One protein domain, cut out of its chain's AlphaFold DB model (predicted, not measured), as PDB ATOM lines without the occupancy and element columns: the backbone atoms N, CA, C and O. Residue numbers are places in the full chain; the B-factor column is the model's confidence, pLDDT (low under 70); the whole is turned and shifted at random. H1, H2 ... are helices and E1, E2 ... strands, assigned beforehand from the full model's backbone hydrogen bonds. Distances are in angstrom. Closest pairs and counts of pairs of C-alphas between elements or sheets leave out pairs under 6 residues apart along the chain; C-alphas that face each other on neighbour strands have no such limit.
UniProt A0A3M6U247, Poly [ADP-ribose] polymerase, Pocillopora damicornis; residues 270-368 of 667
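This is residues 270 to 368 of the 667 residues of the protein "Poly [ADP-ribose] polymerase" of Pocillopora damicornis (UniProt A0A3M6U247). A five-stranded sheet, strongly twisted and curled like part of a barrel, wraps round one helix, H2, which lies in its hollow. A second helix, H1, sits at one end of the long strand pair E1 and E5 and only grazes the sheet. The 99 printed residues hold two named helices and five named strands, in the order H1, E1, H2, E2, E3, E4, E5; the sheet's order is E1, E5, E4, E3, E2, antiparallel throughout. The class is mixed, helices and strands. The whole is compact, with a radius of gyration of the C-alphas of 13.0 A, and spans 36 by 29 by 23 A.

H1, residues 277 to 286, grazes the sheet with its residues 280 to 284. E1, residues 293 to 299, is near H1 and is an edge strand. Its neighbour is E5, residues 360 to 367, antiparallel at 158 degrees, with N 296 and O 364 at 2.9 A. The closest C-alphas of H1 and E5 are those of Ile 280 and Cys 366, 7.6 A apart. Residues 296 to 297 of E1 also pair, antiparallel, with residues 306 to 307. H2, residues 310 to 321, is on the sheet, which curls round it, and the two make two layers, a helix on one face of a sheet. The closest C-alphas of E1 and H2 are those of Trp 295 and Asp 313, 5.7 A apart. H1 and H2 are apart; in both, every O i to N i+4 pair is within hydrogen-bond range. E2, residues 327 to 331, is the other edge strand, and its C-alpha 328 is 7.8 A from C-alpha 319 of H2, the closest pair of these two elements. With E3, residues 343 to 347, and E4, residues 352 to 354, E2 and E5 form a meander, each strand the antiparallel neighbour of the one before, in three hairpins. Within hydrogen-bond range are N 330 and O 344 of E2 and E3 at 2.9 A, N 347 and O 352 of E3 and E4 at 2.8 A, and N 361 and O 353 of E5 and E4 at 2.9 A. E1 is apart from E2 and E3.

H1 begins at C-alpha 277, (258.626, 222.157, 120.618), and is 13.6 A long. E1 is 20.8 A long, H2 16.6 A, E2 13.7 A, E3 13.5 A and E4 7.0 A. H2 begins at C-alpha 310, (278.412, 229.423, 124.482). E5, 23.0 A long, ends at C-alpha 367, (267.311, 219.237, 125.462).

The two C-alphas farthest apart, those of Ser 278 and Pro 356, are 36.1 A apart. The printed part has no cut. The link from E2 to E3, of 11 residues, is long. Mean pLDDT of the printed part is 74.4; residues 270 to 291, 338 to 342 and 357 to 358 are under 70.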
ATOM      1  N   PHE A 270     260.498 219.963 137.081       40.16
ATOM      2  CA  PHE A 270     261.383 220.836 136.303       40.16
ATOM      3  C   PHE A 270     262.411 220.077 135.466       40.16
ATOM      4  O   PHE A 270     262.911 220.645 134.496       40.16
ATOM      5  N   GLN A 271     262.672 218.800 135.764       40.94
ATOM      6  CA  GLN A 271     263.533 217.978 134.913       40.94
ATOM      7  C   GLN A 271     262.835 217.502 133.627       40.94
ATOM      8  O   GLN A 271     263.535 217.166 132.678       40.94
ATOM      9  N   ASN A 272     261.491 217.517 133.547       40.06
ATOM     10  CA  ASN A 272     260.799 216.696 132.543       40.06
ATOM     11  C   ASN A 272     259.495 217.229 131.919       40.06
ATOM     12  O   ASN A 272     258.829 216.479 131.203       40.06
ATOM     13  N   LYS A 273     259.099 218.497 132.096       32.66
ATOM     14  CA  LYS A 273     258.038 219.036 131.222       32.66
ATOM     15  C   LYS A 273     258.618 219.333 129.836       32.66
ATOM     16  O   LYS A 273     259.517 220.171 129.758       32.66
ATOM     17  N   PRO A 274     258.098 218.731 128.744       33.59
ATOM     18  CA  PRO A 274     258.432 219.174 127.402       33.59
ATOM     19  C   PRO A 274     257.986 220.630 127.295       33.59
ATOM     20  O   PRO A 274     256.798 220.948 127.213       33.59
ATOM     21  N   ILE A 275     258.952 221.544 127.349       35.97
ATOM     22  CA  ILE A 275     258.742 222.893 126.846       35.97
ATOM     23  C   ILE A 275     258.272 222.678 125.407       35.97
ATOM     24  O   ILE A 275     258.903 221.919 124.673       35.97
ATOM     25  N   SER A 276     257.124 223.265 125.040       30.73
ATOM     26  CA  SER A 276     256.555 223.148 123.692       30.73
ATOM     27  C   SER A 276     257.676 223.168 122.659       30.73
ATOM     28  O   SER A 276     258.526 224.061 122.713       30.73
ATOM     29  N   PHE A 277     257.664 222.221 121.720       37.72
ATOM     30  CA  PHE A 277     258.626 222.157 120.618       37.72
ATOM     31  C   PHE A 277     258.796 223.535 119.959       37.72
ATOM     32  O   PHE A 277     259.902 223.918 119.616       37.72
ATOM     33  N   SER A 278     257.722 224.338 119.893       31.53
ATOM     34  CA  SER A 278     257.766 225.715 119.388       31.53
ATOM     35  C   SER A 278     258.645 226.655 120.210       31.53
ATOM     36  O   SER A 278     259.274 227.526 119.637       31.53
ATOM     37  N   ASN A 279     258.689 226.515 121.533       32.78
ATOM     38  CA  ASN A 279     259.433 227.401 122.426       32.78
ATOM     39  C   ASN A 279     260.890 226.949 122.581       32.78
ATOM     40  O   ASN A 279     261.760 227.797 122.740       32.78
ATOM     41  N   ILE A 280     261.162 225.640 122.477       41.66
ATOM     42  CA  ILE A 280     262.528 225.111 122.363       41.66
ATOM     43  C   ILE A 280     263.116 225.500 121.009       41.66
ATOM     44  O   ILE A 280     264.214 226.033 120.974       41.66
ATOM     45  N   PHE A 281     262.384 225.312 119.904       38.91
ATOM     46  CA  PHE A 281     262.874 225.686 118.578       38.91
ATOM     47  C   PHE A 281     263.011 227.197 118.432       38.91
ATOM     48  O   PHE A 281     263.972 227.631 117.826       38.91
ATOM     49  N   LYS A 282     262.117 227.988 119.042       36.59
ATOM     50  CA  LYS A 282     262.248 229.449 119.091       36.59
ATOM     51  C   LYS A 282     263.432 229.883 119.962       36.59
ATOM     52  O   LYS A 282     264.186 230.749 119.562       36.59
ATOM     53  N   GLY A 283     263.684 229.219 121.094       37.09
ATOM     54  CA  GLY A 283     264.893 229.444 121.899       37.09
ATOM     55  C   GLY A 283     266.191 229.021 121.196       37.09
ATOM     56  O   GLY A 283     267.181 229.736 121.274       37.09
ATOM     57  N   LEU A 284     266.179 227.900 120.469       43.41
ATOM     58  CA  LEU A 284     267.309 227.386 119.683       43.41
ATOM     59  C   LEU A 284     267.542 228.196 118.397       43.41
ATOM     60  O   LEU A 284     268.692 228.374 117.997       43.41
ATOM     61  N   SER A 285     266.479 228.707 117.763       39.00
ATOM     62  CA  SER A 285     266.555 229.576 116.584       39.00
ATOM     63  C   SER A 285     266.988 230.987 116.954       39.00
ATOM     64  O   SER A 285     267.830 231.553 116.264       39.00
ATOM     65  N   ASP A 286     266.461 231.532 118.055       36.97
ATOM     66  CA  ASP A 286     266.734 232.905 118.488       36.97
ATOM     67  C   ASP A 286     268.103 233.020 119.189       36.97
ATOM     68  O   ASP A 286     268.702 234.093 119.179       36.97
ATOM     69  N   ALA A 287     268.642 231.924 119.749       37.94
ATOM     70  CA  ALA A 287     269.985 231.871 120.348       37.94
ATOM     71  C   ALA A 287     271.097 231.394 119.387       37.94
ATOM     72  O   ALA A 287     272.247 231.271 119.805       37.94
ATOM     73  N   GLY A 288     270.785 231.098 118.119       42.16
ATOM     74  CA  GLY A 288     271.780 230.622 117.145       42.16
ATOM     75  C   GLY A 288     272.430 229.272 117.502       42.16
ATOM     76  O   GLY A 288     273.613 229.064 117.226       42.16
ATOM     77  N   GLY A 289     271.695 228.356 118.144       46.78
ATOM     78  CA  GLY A 289     272.255 227.153 118.773       46.78
ATOM     79  C   GLY A 289     272.551 225.986 117.820       46.78
ATOM     80  O   GLY A 289     271.653 225.275 117.380       46.78
ATOM     81  N   ASP A 290     273.837 225.732 117.572       58.91
ATOM     82  CA  ASP A 290     274.411 224.545 116.917       58.91
ATOM     83  C   ASP A 290     274.482 223.308 117.868       58.91
ATOM     84  O   ASP A 290     275.484 222.606 117.837       58.91
ATOM     85  N   PHE A 291     273.517 223.021 118.760       67.00
ATOM     86  CA  PHE A 291     273.644 221.903 119.733       67.00
ATOM     87  C   PHE A 291     272.307 221.227 120.101       67.00
ATOM     88  O   PHE A 291     271.260 221.865 120.012       67.00
ATOM     89  N   PRO A 292     272.306 219.943 120.533       74.25
ATOM     90  CA  PRO A 292     271.097 219.240 120.983       74.25
ATOM     91  C   PRO A 292     270.671 219.616 122.417       74.25
ATOM     92  O   PRO A 292     269.741 219.027 122.971       74.25
ATOM     93  N   TYR A 293     271.358 220.577 123.028       83.62
ATOM     94  CA  TYR A 293     271.117 221.061 124.377       83.62
ATOM     95  C   TYR A 293     271.445 222.552 124.480       83.62
ATOM     96  O   TYR A 293     272.158 223.094 123.637       83.62
ATOM     97  N   PHE A 294     270.923 223.186 125.523       86.44
ATOM     98  CA  PHE A 294     271.420 224.449 126.061       86.44
ATOM     99  C   PHE A 294     270.995 224.577 127.524       86.44
ATOM    100  O   PHE A 294     270.018 223.969 127.971       86.44
ATOM    101  N   TRP A 295     271.715 225.390 128.275       90.12
ATOM    102  CA  TRP A 295     271.538 225.617 129.691       90.12
ATOM    103  C   TRP A 295     270.952 226.994 129.937       90.12
ATOM    104  O   TRP A 295     271.256 227.983 129.261       90.12
ATOM    105  N   GLN A 296     270.108 227.063 130.958       90.25
ATOM    106  CA  GLN A 296     269.545 228.312 131.431       90.25
ATOM    107  C   GLN A 296     269.629 228.409 132.941       90.25
ATOM    108  O   GLN A 296     269.576 227.403 133.652       90.25
ATOM    109  N   PHE A 297     269.692 229.643 133.419       90.00
ATOM    110  CA  PHE A 297     269.651 229.966 134.831       90.00
ATOM    111  C   PHE A 297     268.646 231.073 135.120       90.00
ATOM    112  O   PHE A 297     268.314 231.887 134.255       90.00
ATOM    113  N   LYS A 298     268.162 231.118 136.355       87.81
ATOM    114  CA  LYS A 298     267.395 232.246 136.878       87.81
ATOM    115  C   LYS A 298     267.643 232.409 138.367       87.81
ATOM    116  O   LYS A 298     267.941 231.439 139.054       87.81
ATOM    117  N   GLU A 299     267.465 233.621 138.867       85.25
ATOM    118  CA  GLU A 299     267.356 233.851 140.311       85.25
ATOM    119  C   GLU A 299     266.068 233.196 140.835       85.25
ATOM    120  O   GLU A 299     265.085 233.053 140.095       85.25
ATOM    121  N   GLU A 300     266.076 232.755 142.091       76.62
ATOM    122  CA  GLU A 300     264.968 231.993 142.681       76.62
ATOM    123  C   GLU A 300     263.631 232.748 142.571       76.62
ATOM    124  O   GLU A 300     262.662 232.200 142.031       76.62
ATOM    125  N   ASP A 301     263.646 234.043 142.895       76.81
ATOM    126  CA  ASP A 301     262.492 234.955 142.846       76.81
ATOM    127  C   ASP A 301     262.176 235.512 141.447       76.81
ATOM    128  O   ASP A 301     261.159 236.178 141.237       76.81
ATOM    129  N   SER A 302     263.035 235.252 140.459       78.75
ATOM    130  CA  SER A 302     262.835 235.734 139.094       78.75
ATOM    131  C   SER A 302     261.978 234.769 138.276       78.75
ATOM    132  O   SER A 302     262.104 233.545 138.362       78.75
ATOM    133  N   TYR A 303     261.128 235.316 137.408       77.38
ATOM    134  CA  TYR A 303     260.365 234.540 136.423       77.38
ATOM    135  C   TYR A 303     261.111 234.370 135.092       77.38
ATOM    136  O   TYR A 303     260.690 233.577 134.247       77.38
ATOM    137  N   LEU A 304     262.208 235.106 134.889       82.06
ATOM    138  CA  LEU A 304     262.920 235.165 133.617       82.06
ATOM    139  C   LEU A 304     264.139 234.237 133.621       82.06
ATOM    140  O   LEU A 304     265.083 234.441 134.382       82.06
ATOM    141  N   TRP A 305     264.127 233.254 132.722       85.62
ATOM    142  CA  TRP A 305     265.281 232.403 132.431       85.62
ATOM    143  C   TRP A 305     266.255 233.118 131.492       85.62
ATOM    144  O   TRP A 305     265.845 233.646 130.458       85.62
ATOM    145  N   LYS A 306     267.540 233.107 131.848       85.19
ATOM    146  CA  LYS A 306     268.659 233.625 131.053       85.19
ATOM    147  C   LYS A 306     269.481 232.458 130.510       85.19
ATOM    148  O   LYS A 306     269.603 231.435 131.178       85.19
ATOM    149  N   ASN A 307     270.031 232.611 129.310       86.38
ATOM    150  CA  ASN A 307     270.908 231.609 128.703       86.38
ATOM    151  C   ASN A 307     272.337 231.766 129.233       86.38
ATOM    152  O   ASN A 307     272.772 232.891 129.483       86.38
ATOM    153  N   PHE A 308     273.059 230.654 129.361       86.88
ATOM    154  CA  PHE A 308     274.514 230.699 129.510       86.88
ATOM    155  C   PHE A 308     275.179 231.128 128.196       86.88
ATOM    156  O   PHE A 308     274.618 230.952 127.110       86.88
ATOM    157  N   GLY A 309     276.373 231.709 128.304       82.69
ATOM    158  CA  GLY A 309     277.236 231.965 127.157       82.69
ATOM    159  C   GLY A 309     277.715 230.654 126.510       82.69
ATOM    160  O   GLY A 309     277.718 229.611 127.166       82.69
ATOM    161  N   PRO A 310     278.096 230.653 125.217       81.44
ATOM    162  CA  PRO A 310     278.412 229.423 124.482       81.44
ATOM    163  C   PRO A 310     279.538 228.560 125.077       81.44
ATOM    164  O   PRO A 310     279.550 227.343 124.875       81.44
ATOM    165  N   SER A 311     280.513 229.173 125.746       83.19
ATOM    166  CA  SER A 311     281.655 228.482 126.355       83.19
ATOM    167  C   SER A 311     281.244 227.842 127.675       83.19
ATOM    168  O   SER A 311     281.510 226.658 127.895       83.19
ATOM    169  N   ASP A 312     280.531 228.598 128.509       88.50
ATOM    170  CA  ASP A 312     280.028 228.123 129.795       88.50
ATOM    171  C   ASP A 312     278.943 227.048 129.624       88.50
ATOM    172  O   ASP A 312     278.941 226.057 130.352       88.50
ATOM    173  N   ASP A 313     278.081 227.179 128.612       87.81
ATOM    174  CA  ASP A 313     277.067 226.186 128.234       87.81
ATOM    175  C   ASP A 313     277.691 224.813 127.935       87.81
ATOM    176  O   ASP A 313     277.272 223.780 128.464       87.81
ATOM    177  N   MET A 314     278.767 224.797 127.141       86.56
ATOM    178  CA  MET A 314     279.488 223.571 126.802       86.56
ATOM    179  C   MET A 314     280.239 222.987 128.001       86.56
ATOM    180  O   MET A 314     280.301 221.763 128.147       86.56
ATOM    181  N   ALA A 315     280.826 223.840 128.844       89.81
ATOM    182  CA  ALA A 315     281.507 223.407 130.058       89.81
ATOM    183  C   ALA A 315     280.524 222.747 131.035       89.81
ATOM    184  O   ALA A 315     280.807 221.657 131.540       89.81
ATOM    185  N   LEU A 316     279.352 223.357 131.238       92.19
ATOM    186  CA  LEU A 316     278.273 222.810 132.059       92.19
ATOM    187  C   LEU A 316     277.767 221.478 131.517       92.19
ATOM    188  O   LEU A 316     277.665 220.526 132.287       92.19
ATOM    189  N   GLU A 317     277.516 221.376 130.210       92.44
ATOM    190  CA  GLU A 317     277.093 220.109 129.615       92.44
ATOM    191  C   GLU A 317     278.137 219.014 129.851       92.44
ATOM    192  O   GLU A 317     277.795 217.926 130.309       92.44
ATOM    193  N   LYS A 318     279.417 219.296 129.582       92.12
ATOM    194  CA  LYS A 318     280.493 218.314 129.756       92.12
ATOM    195  C   LYS A 318     280.569 217.814 131.197       92.12
ATOM    196  O   LYS A 318     280.732 216.615 131.415       92.12
ATOM    197  N   LEU A 319     280.455 218.727 132.163       94.75
ATOM    198  CA  LEU A 319     280.473 218.396 133.584       94.75
ATOM    199  C   LEU A 319     279.222 217.614 133.996       94.75
ATOM    200  O   LEU A 319     279.357 216.652 134.743       94.75
ATOM    201  N   TYR A 320     278.042 217.975 133.484       94.19
ATOM    202  CA  TYR A 320     276.789 217.279 133.774       94.19
ATOM    203  C   TYR A 320     276.778 215.854 133.219       94.19
ATOM    204  O   TYR A 320     276.342 214.940 133.909       94.19
ATOM    205  N   CYS A 321     277.268 215.646 131.991       93.06
ATOM    206  CA  CYS A 321     277.329 214.334 131.342       93.06
ATOM    207  C   CYS A 321     278.147 213.295 132.122       93.06
ATOM    208  O   CYS A 321     277.875 212.098 132.007       93.06
ATOM    209  N   ASP A 322     279.142 213.729 132.897       93.12
ATOM    210  CA  ASP A 322     279.918 212.843 133.758       93.12
ATOM    211  C   ASP A 322     279.113 212.485 135.013       93.12
ATOM    212  O   ASP A 322     278.796 213.324 135.857       93.12
ATOM    213  N   VAL A 323     278.788 211.201 135.142       93.44
ATOM    214  CA  VAL A 323     277.988 210.672 136.248       93.44
ATOM    215  C   VAL A 323     278.638 210.891 137.615       93.44
ATOM    216  O   VAL A 323     277.916 210.978 138.608       93.44
ATOM    217  N   ASN A 324     279.965 211.024 137.685       93.38
ATOM    218  CA  ASN A 324     280.685 211.222 138.944       93.38
ATOM    219  C   ASN A 324     280.505 212.641 139.498       93.38
ATOM    220  O   ASN A 324     280.618 212.858 140.705       93.38
ATOM    221  N   ASN A 325     280.158 213.600 138.639       93.12
ATOM    222  CA  ASN A 325     279.970 214.985 139.033       93.12
ATOM    223  C   ASN A 325     278.578 215.179 139.642       93.12
ATOM    224  O   ASN A 325     277.561 215.272 138.949       93.12
ATOM    225  N   LEU A 326     278.532 215.260 140.970       89.81
ATOM    226  CA  LEU A 326     277.346 215.707 141.705       89.81
ATOM    227  C   LEU A 326     277.373 217.223 141.918       89.81
ATOM    228  O   LEU A 326     276.387 217.912 141.650       89.81
ATOM    229  N   GLN A 327     278.519 217.717 142.380       92.81
ATOM    230  CA  GLN A 327     278.768 219.113 142.691       92.81
ATOM    231  C   GLN A 327     280.141 219.510 142.154       92.81
ATOM    232  O   GLN A 327     281.120 218.799 142.367       92.81
ATOM    233  N   VAL A 328     280.206 220.635 141.447       93.50
ATOM    234  CA  VAL A 328     281.426 221.116 140.789       93.50
ATOM    235  C   VAL A 328     281.555 222.624 140.945       93.50
ATOM    236  O   VAL A 328     280.558 223.342 140.930       93.50
ATOM    237  N   THR A 329     282.785 223.111 141.054       91.38
ATOM    238  CA  THR A 329     283.082 224.546 141.035       91.38
ATOM    239  C   THR A 329     283.663 224.906 139.678       91.38
ATOM    240  O   THR A 329     284.631 224.287 139.239       91.38
ATOM    241  N   LEU A 330     283.086 225.903 139.010       89.25
ATOM    242  CA  LEU A 330     283.555 226.379 137.709       89.25
ATOM    243  C   LEU A 330     283.599 227.902 137.653       89.25
ATOM    244  O   LEU A 330     282.855 228.587 138.350       89.25
ATOM    245  N   ASN A 331     284.481 228.423 136.807       88.25
ATOM    246  CA  ASN A 331     284.596 229.850 136.546       88.25
ATOM    247  C   ASN A 331     283.888 230.159 135.227       88.25
ATOM    248  O   ASN A 331     284.306 229.664 134.183       88.25
ATOM    249  N   LEU A 332     282.835 230.967 135.294       87.50
ATOM    250  CA  LEU A 332     282.095 231.463 134.143       87.50
ATOM    251  C   LEU A 332     282.938 232.479 133.373       87.50
ATOM    252  O   LEU A 332     283.474 233.438 133.934       87.50
ATOM    253  N   THR A 333     283.071 232.246 132.079       84.12
ATOM    254  CA  THR A 333     283.961 232.991 131.190       84.12
ATOM    255  C   THR A 333     283.204 233.969 130.306       84.12
ATOM    256  O   THR A 333     283.682 235.080 130.085       84.12
ATOM    257  N   ASP A 334     282.019 233.584 129.832       83.31
ATOM    258  CA  ASP A 334     281.201 234.375 128.909       83.31
ATOM    259  C   ASP A 334     279.759 234.595 129.390       83.31
ATOM    260  O   ASP A 334     278.990 235.319 128.753       83.31
ATOM    261  N   THR A 335     279.402 234.060 130.558       82.75
ATOM    262  CA  THR A 335     278.147 234.345 131.255       82.75
ATOM    263  C   THR A 335     278.360 235.422 132.312       82.75
ATOM    264  O   THR A 335     278.920 235.175 133.380       82.75
ATOM    265  N   ALA A 336     277.867 236.632 132.045       71.94
ATOM    266  CA  ALA A 336     277.887 237.709 133.028       71.94
ATOM    267  C   ALA A 336     276.829 237.468 134.120       71.94
ATOM    268  O   ALA A 336     275.622 237.522 133.862       71.94
ATOM    269  N   LEU A 337     277.281 237.235 135.353       71.00
ATOM    270  CA  LEU A 337     276.425 237.291 136.533       71.00
ATOM    271  C   LEU A 337     276.343 238.728 137.056       71.00
ATOM    272  O   LEU A 337     277.259 239.527 136.892       71.00
ATOM    273  N   SER A 338     275.233 239.054 137.716       58.38
ATOM    274  CA  SER A 338     274.995 240.358 138.350       58.38
ATOM    275  C   SER A 338     275.967 240.670 139.501       58.38
ATOM    276  O   SER A 338     276.019 241.813 139.949       58.38
ATOM    277  N   ALA A 339     276.750 239.689 139.963       52.22
ATOM    278  CA  ALA A 339     277.721 239.817 141.043       52.22
ATOM    279  C   ALA A 339     279.139 239.453 140.567       52.22
ATOM    280  O   ALA A 339     279.336 238.528 139.786       52.22
ATOM    281  N   SER A 340     280.123 240.191 141.072       52.56
ATOM    282  CA  SER A 340     281.511 240.325 140.606       52.56
ATOM    283  C   SER A 340     282.407 239.075 140.642       52.56
ATOM    284  O   SER A 340     283.570 239.172 140.251       52.56
ATOM    285  N   SER A 341     281.920 237.909 141.073       56.94
ATOM    286  CA  SER A 341     282.688 236.661 141.027       56.94
ATOM    287  C   SER A 341     282.144 235.715 139.959       56.94
ATOM    288  O   SER A 341     281.059 235.160 140.106       56.94
ATOM    289  N   SER A 342     282.949 235.470 138.926       68.62
ATOM    290  CA  SER A 342     282.692 234.455 137.897       68.62
ATOM    291  C   SER A 342     282.704 233.019 138.424       68.62
ATOM    292  O   SER A 342     282.239 232.114 137.741       68.62
ATOM    293  N   GLN A 343     283.263 232.772 139.610       84.50
ATOM    294  CA  GLN A 343     283.294 231.434 140.186       84.50
ATOM    295  C   GLN A 343     281.922 231.067 140.748       84.50
ATOM    296  O   GLN A 343     281.373 231.807 141.556       84.50
ATOM    297  N   VAL A 344     281.389 229.912 140.365       88.69
ATOM    298  CA  VAL A 344     280.126 229.375 140.877       88.69
ATOM    299  C   VAL A 344     280.278 227.912 141.252       88.69
ATOM    300  O   VAL A 344     281.016 227.160 140.618       88.69
ATOM    301  N   THR A 345     279.553 227.500 142.286       92.19
ATOM    302  CA  THR A 345     279.396 226.086 142.639       92.19
ATOM    303  C   THR A 345     278.061 225.595 142.106       92.19
ATOM    304  O   THR A 345     277.023 226.146 142.468       92.19
ATOM    305  N   VAL A 346     278.077 224.574 141.260       92.94
ATOM    306  CA  VAL A 346     276.897 223.973 140.633       92.94
ATOM    307  C   VAL A 346     276.604 222.630 141.277       92.94
ATOM    308  O   VAL A 346     277.510 221.814 141.427       92.94
ATOM    309  N   HIS A 347     275.340 222.389 141.625       92.56
ATOM    310  CA  HIS A 347     274.848 221.113 142.129       92.56
ATOM    311  C   HIS A 347     273.833 220.524 141.140       92.56
ATOM    312  O   HIS A 347     272.726 221.037 140.973       92.56
ATOM    313  N   PHE A 348     274.200 219.429 140.473       91.31
ATOM    314  CA  PHE A 348     273.446 218.902 139.330       91.31
ATOM    315  C   PHE A 348     272.169 218.141 139.700       91.31
ATOM    316  O   PHE A 348     271.266 218.050 138.878       91.31
ATOM    317  N   GLU A 349     272.064 217.600 140.916       86.50
ATOM    318  CA  GLU A 349     270.841 216.895 141.339       86.50
ATOM    319  C   GLU A 349     269.728 217.881 141.728       86.50
ATOM    320  O   GLU A 349     268.603 217.793 141.244       86.50
ATOM    321  N   GLU A 350     270.078 218.876 142.546       87.62
ATOM    322  CA  GLU A 350     269.227 220.018 142.894       87.62
ATOM    323  C   GLU A 350     268.951 220.957 141.712       87.62
ATOM    324  O   GLU A 350     268.046 221.784 141.795       87.62
ATOM    325  N   MET A 351     269.732 220.850 140.629       89.81
ATOM    326  CA  MET A 351     269.718 221.786 139.504       89.81
ATOM    327  C   MET A 351     269.835 223.236 139.997       89.81
ATOM    328  O   MET A 351     269.007 224.092 139.687       89.81
ATOM    329  N   SER A 352     270.872 223.512 140.789       91.38
ATOM    330  CA  SER A 352     271.107 224.813 141.417       91.38
ATOM    331  C   SER A 352     272.558 225.265 141.236       91.38
ATOM    332  O   SER A 352     273.464 224.448 141.051       91.38
ATOM    333  N   MET A 353     272.796 226.577 141.273       90.19
ATOM    334  CA  MET A 353     274.143 227.136 141.391       90.19
ATOM    335  C   MET A 353     274.203 228.228 142.450       90.19
ATOM    336  O   MET A 353     273.245 228.976 142.648       90.19
ATOM    337  N   ARG A 354     275.349 228.331 143.122       88.19
ATOM    338  CA  ARG A 354     275.618 229.351 144.135       88.19
ATOM    339  C   ARG A 354     276.863 230.140 143.768       88.19
ATOM    340  O   ARG A 354     277.918 229.563 143.501       88.19
ATOM    341  N   SER A 355     276.723 231.459 143.785       81.69
ATOM    342  CA  SER A 355     277.850 232.389 143.735       81.69
ATOM    343  C   SER A 355     278.450 232.567 145.142       81.69
ATOM    344  O   SER A 355     277.696 232.552 146.121       81.69
ATOM    345  N   PRO A 356     279.766 232.814 145.275       73.69
ATOM    346  CA  PRO A 356     280.415 233.264 146.508       73.69
ATOM    347  C   PRO A 356     279.714 234.452 147.179       73.69
ATOM    348  O   PRO A 356     279.710 234.563 148.402       73.69
ATOM    349  N   SER A 357     279.048 235.310 146.400       68.94
ATOM    350  CA  SER A 357     278.238 236.432 146.895       68.94
ATOM    351  C   SER A 357     276.887 236.022 147.515       68.94
ATOM    352  O   SER A 357     276.032 236.877 147.722       68.94
ATOM    353  N   SER A 358     276.668 234.728 147.789       62.16
ATOM    354  CA  SER A 358     275.443 234.127 148.354       62.16
ATOM    355  C   SER A 358     274.173 234.226 147.494       62.16
ATOM    356  O   SER A 358     273.091 233.882 147.960       62.16
ATOM    357  N   ALA A 359     274.281 234.631 146.226       71.44
ATOM    358  CA  ALA A 359     273.159 234.556 145.292       71.44
ATOM    359  C   ALA A 359     272.933 233.096 144.857       71.44
ATOM    360  O   ALA A 359     273.847 232.452 144.324       71.44
ATOM    361  N   GLN A 360     271.724 232.582 145.100       84.31
ATOM    362  CA  GLN A 360     271.276 231.260 144.671       84.31
ATOM    363  C   GLN A 360     270.496 231.376 143.362       84.31
ATOM    364  O   GLN A 360     269.581 232.189 143.217       84.31
ATOM    365  N   PHE A 361     270.860 230.534 142.402       88.06
ATOM    366  CA  PHE A 361     270.207 230.466 141.109       88.06
ATOM    367  C   PHE A 361     269.705 229.049 140.857       88.06
ATOM    368  O   PHE A 361     270.354 228.062 141.207       88.06
ATOM    369  N   LEU A 362     268.552 228.959 140.207       90.38
ATOM    370  CA  LEU A 362     268.007 227.720 139.678       90.38
ATOM    371  C   LEU A 362     268.551 227.501 138.273       90.38
ATOM    372  O   LEU A 362     268.633 228.440 137.479       90.38
ATOM    373  N   LEU A 363     268.884 226.256 137.966       91.69
ATOM    374  CA  LEU A 363     269.359 225.810 136.668       91.69
ATOM    375  C   LEU A 363     268.305 224.953 135.981       91.69
ATOM    376  O   LEU A 363     267.518 224.254 136.616       91.69
ATOM    377  N   ARG A 364     268.331 224.957 134.653       89.38
ATOM    378  CA  ARG A 364     267.685 223.916 133.860       89.38
ATOM    379  C   ARG A 364     268.491 223.617 132.611       89.38
ATOM    380  O   ARG A 364     269.030 224.525 131.978       89.38
ATOM    381  N   ARG A 365     268.503 222.340 132.245       89.69
ATOM    382  CA  ARG A 365     268.992 221.865 130.956       89.69
ATOM    383  C   ARG A 365     267.808 221.740 130.013       89.69
ATOM    384  O   ARG A 365     266.858 221.015 130.296       89.69
ATOM    385  N   CYS A 366     267.862 222.436 128.893       85.88
ATOM    386  CA  CYS A 366     266.934 222.255 127.792       85.88
ATOM    387  C   CYS A 366     267.557 221.284 126.792       85.88
ATOM    388  O   CYS A 366     268.728 221.420 126.452       85.88
ATOM    389  N   SER A 367     266.795 220.291 126.335       84.25
ATOM    390  CA  SER A 367     267.311 219.237 125.462       84.25
ATOM    391  C   SER A 367     266.369 218.919 124.316       84.25
ATOM    392  O   SER A 367     265.157 219.116 124.424       84.25
ATOM    393  N   THR A 368     266.922 218.371 123.237       80.06
ATOM    394  CA  THR A 368     266.128 217.697 122.209       80.06
ATOM    395  C   THR A 368     265.397 216.479 122.798       80.06
ATOM    396  O   THR A 368     265.766 215.996 123.879       80.06
TER     397      THR A 368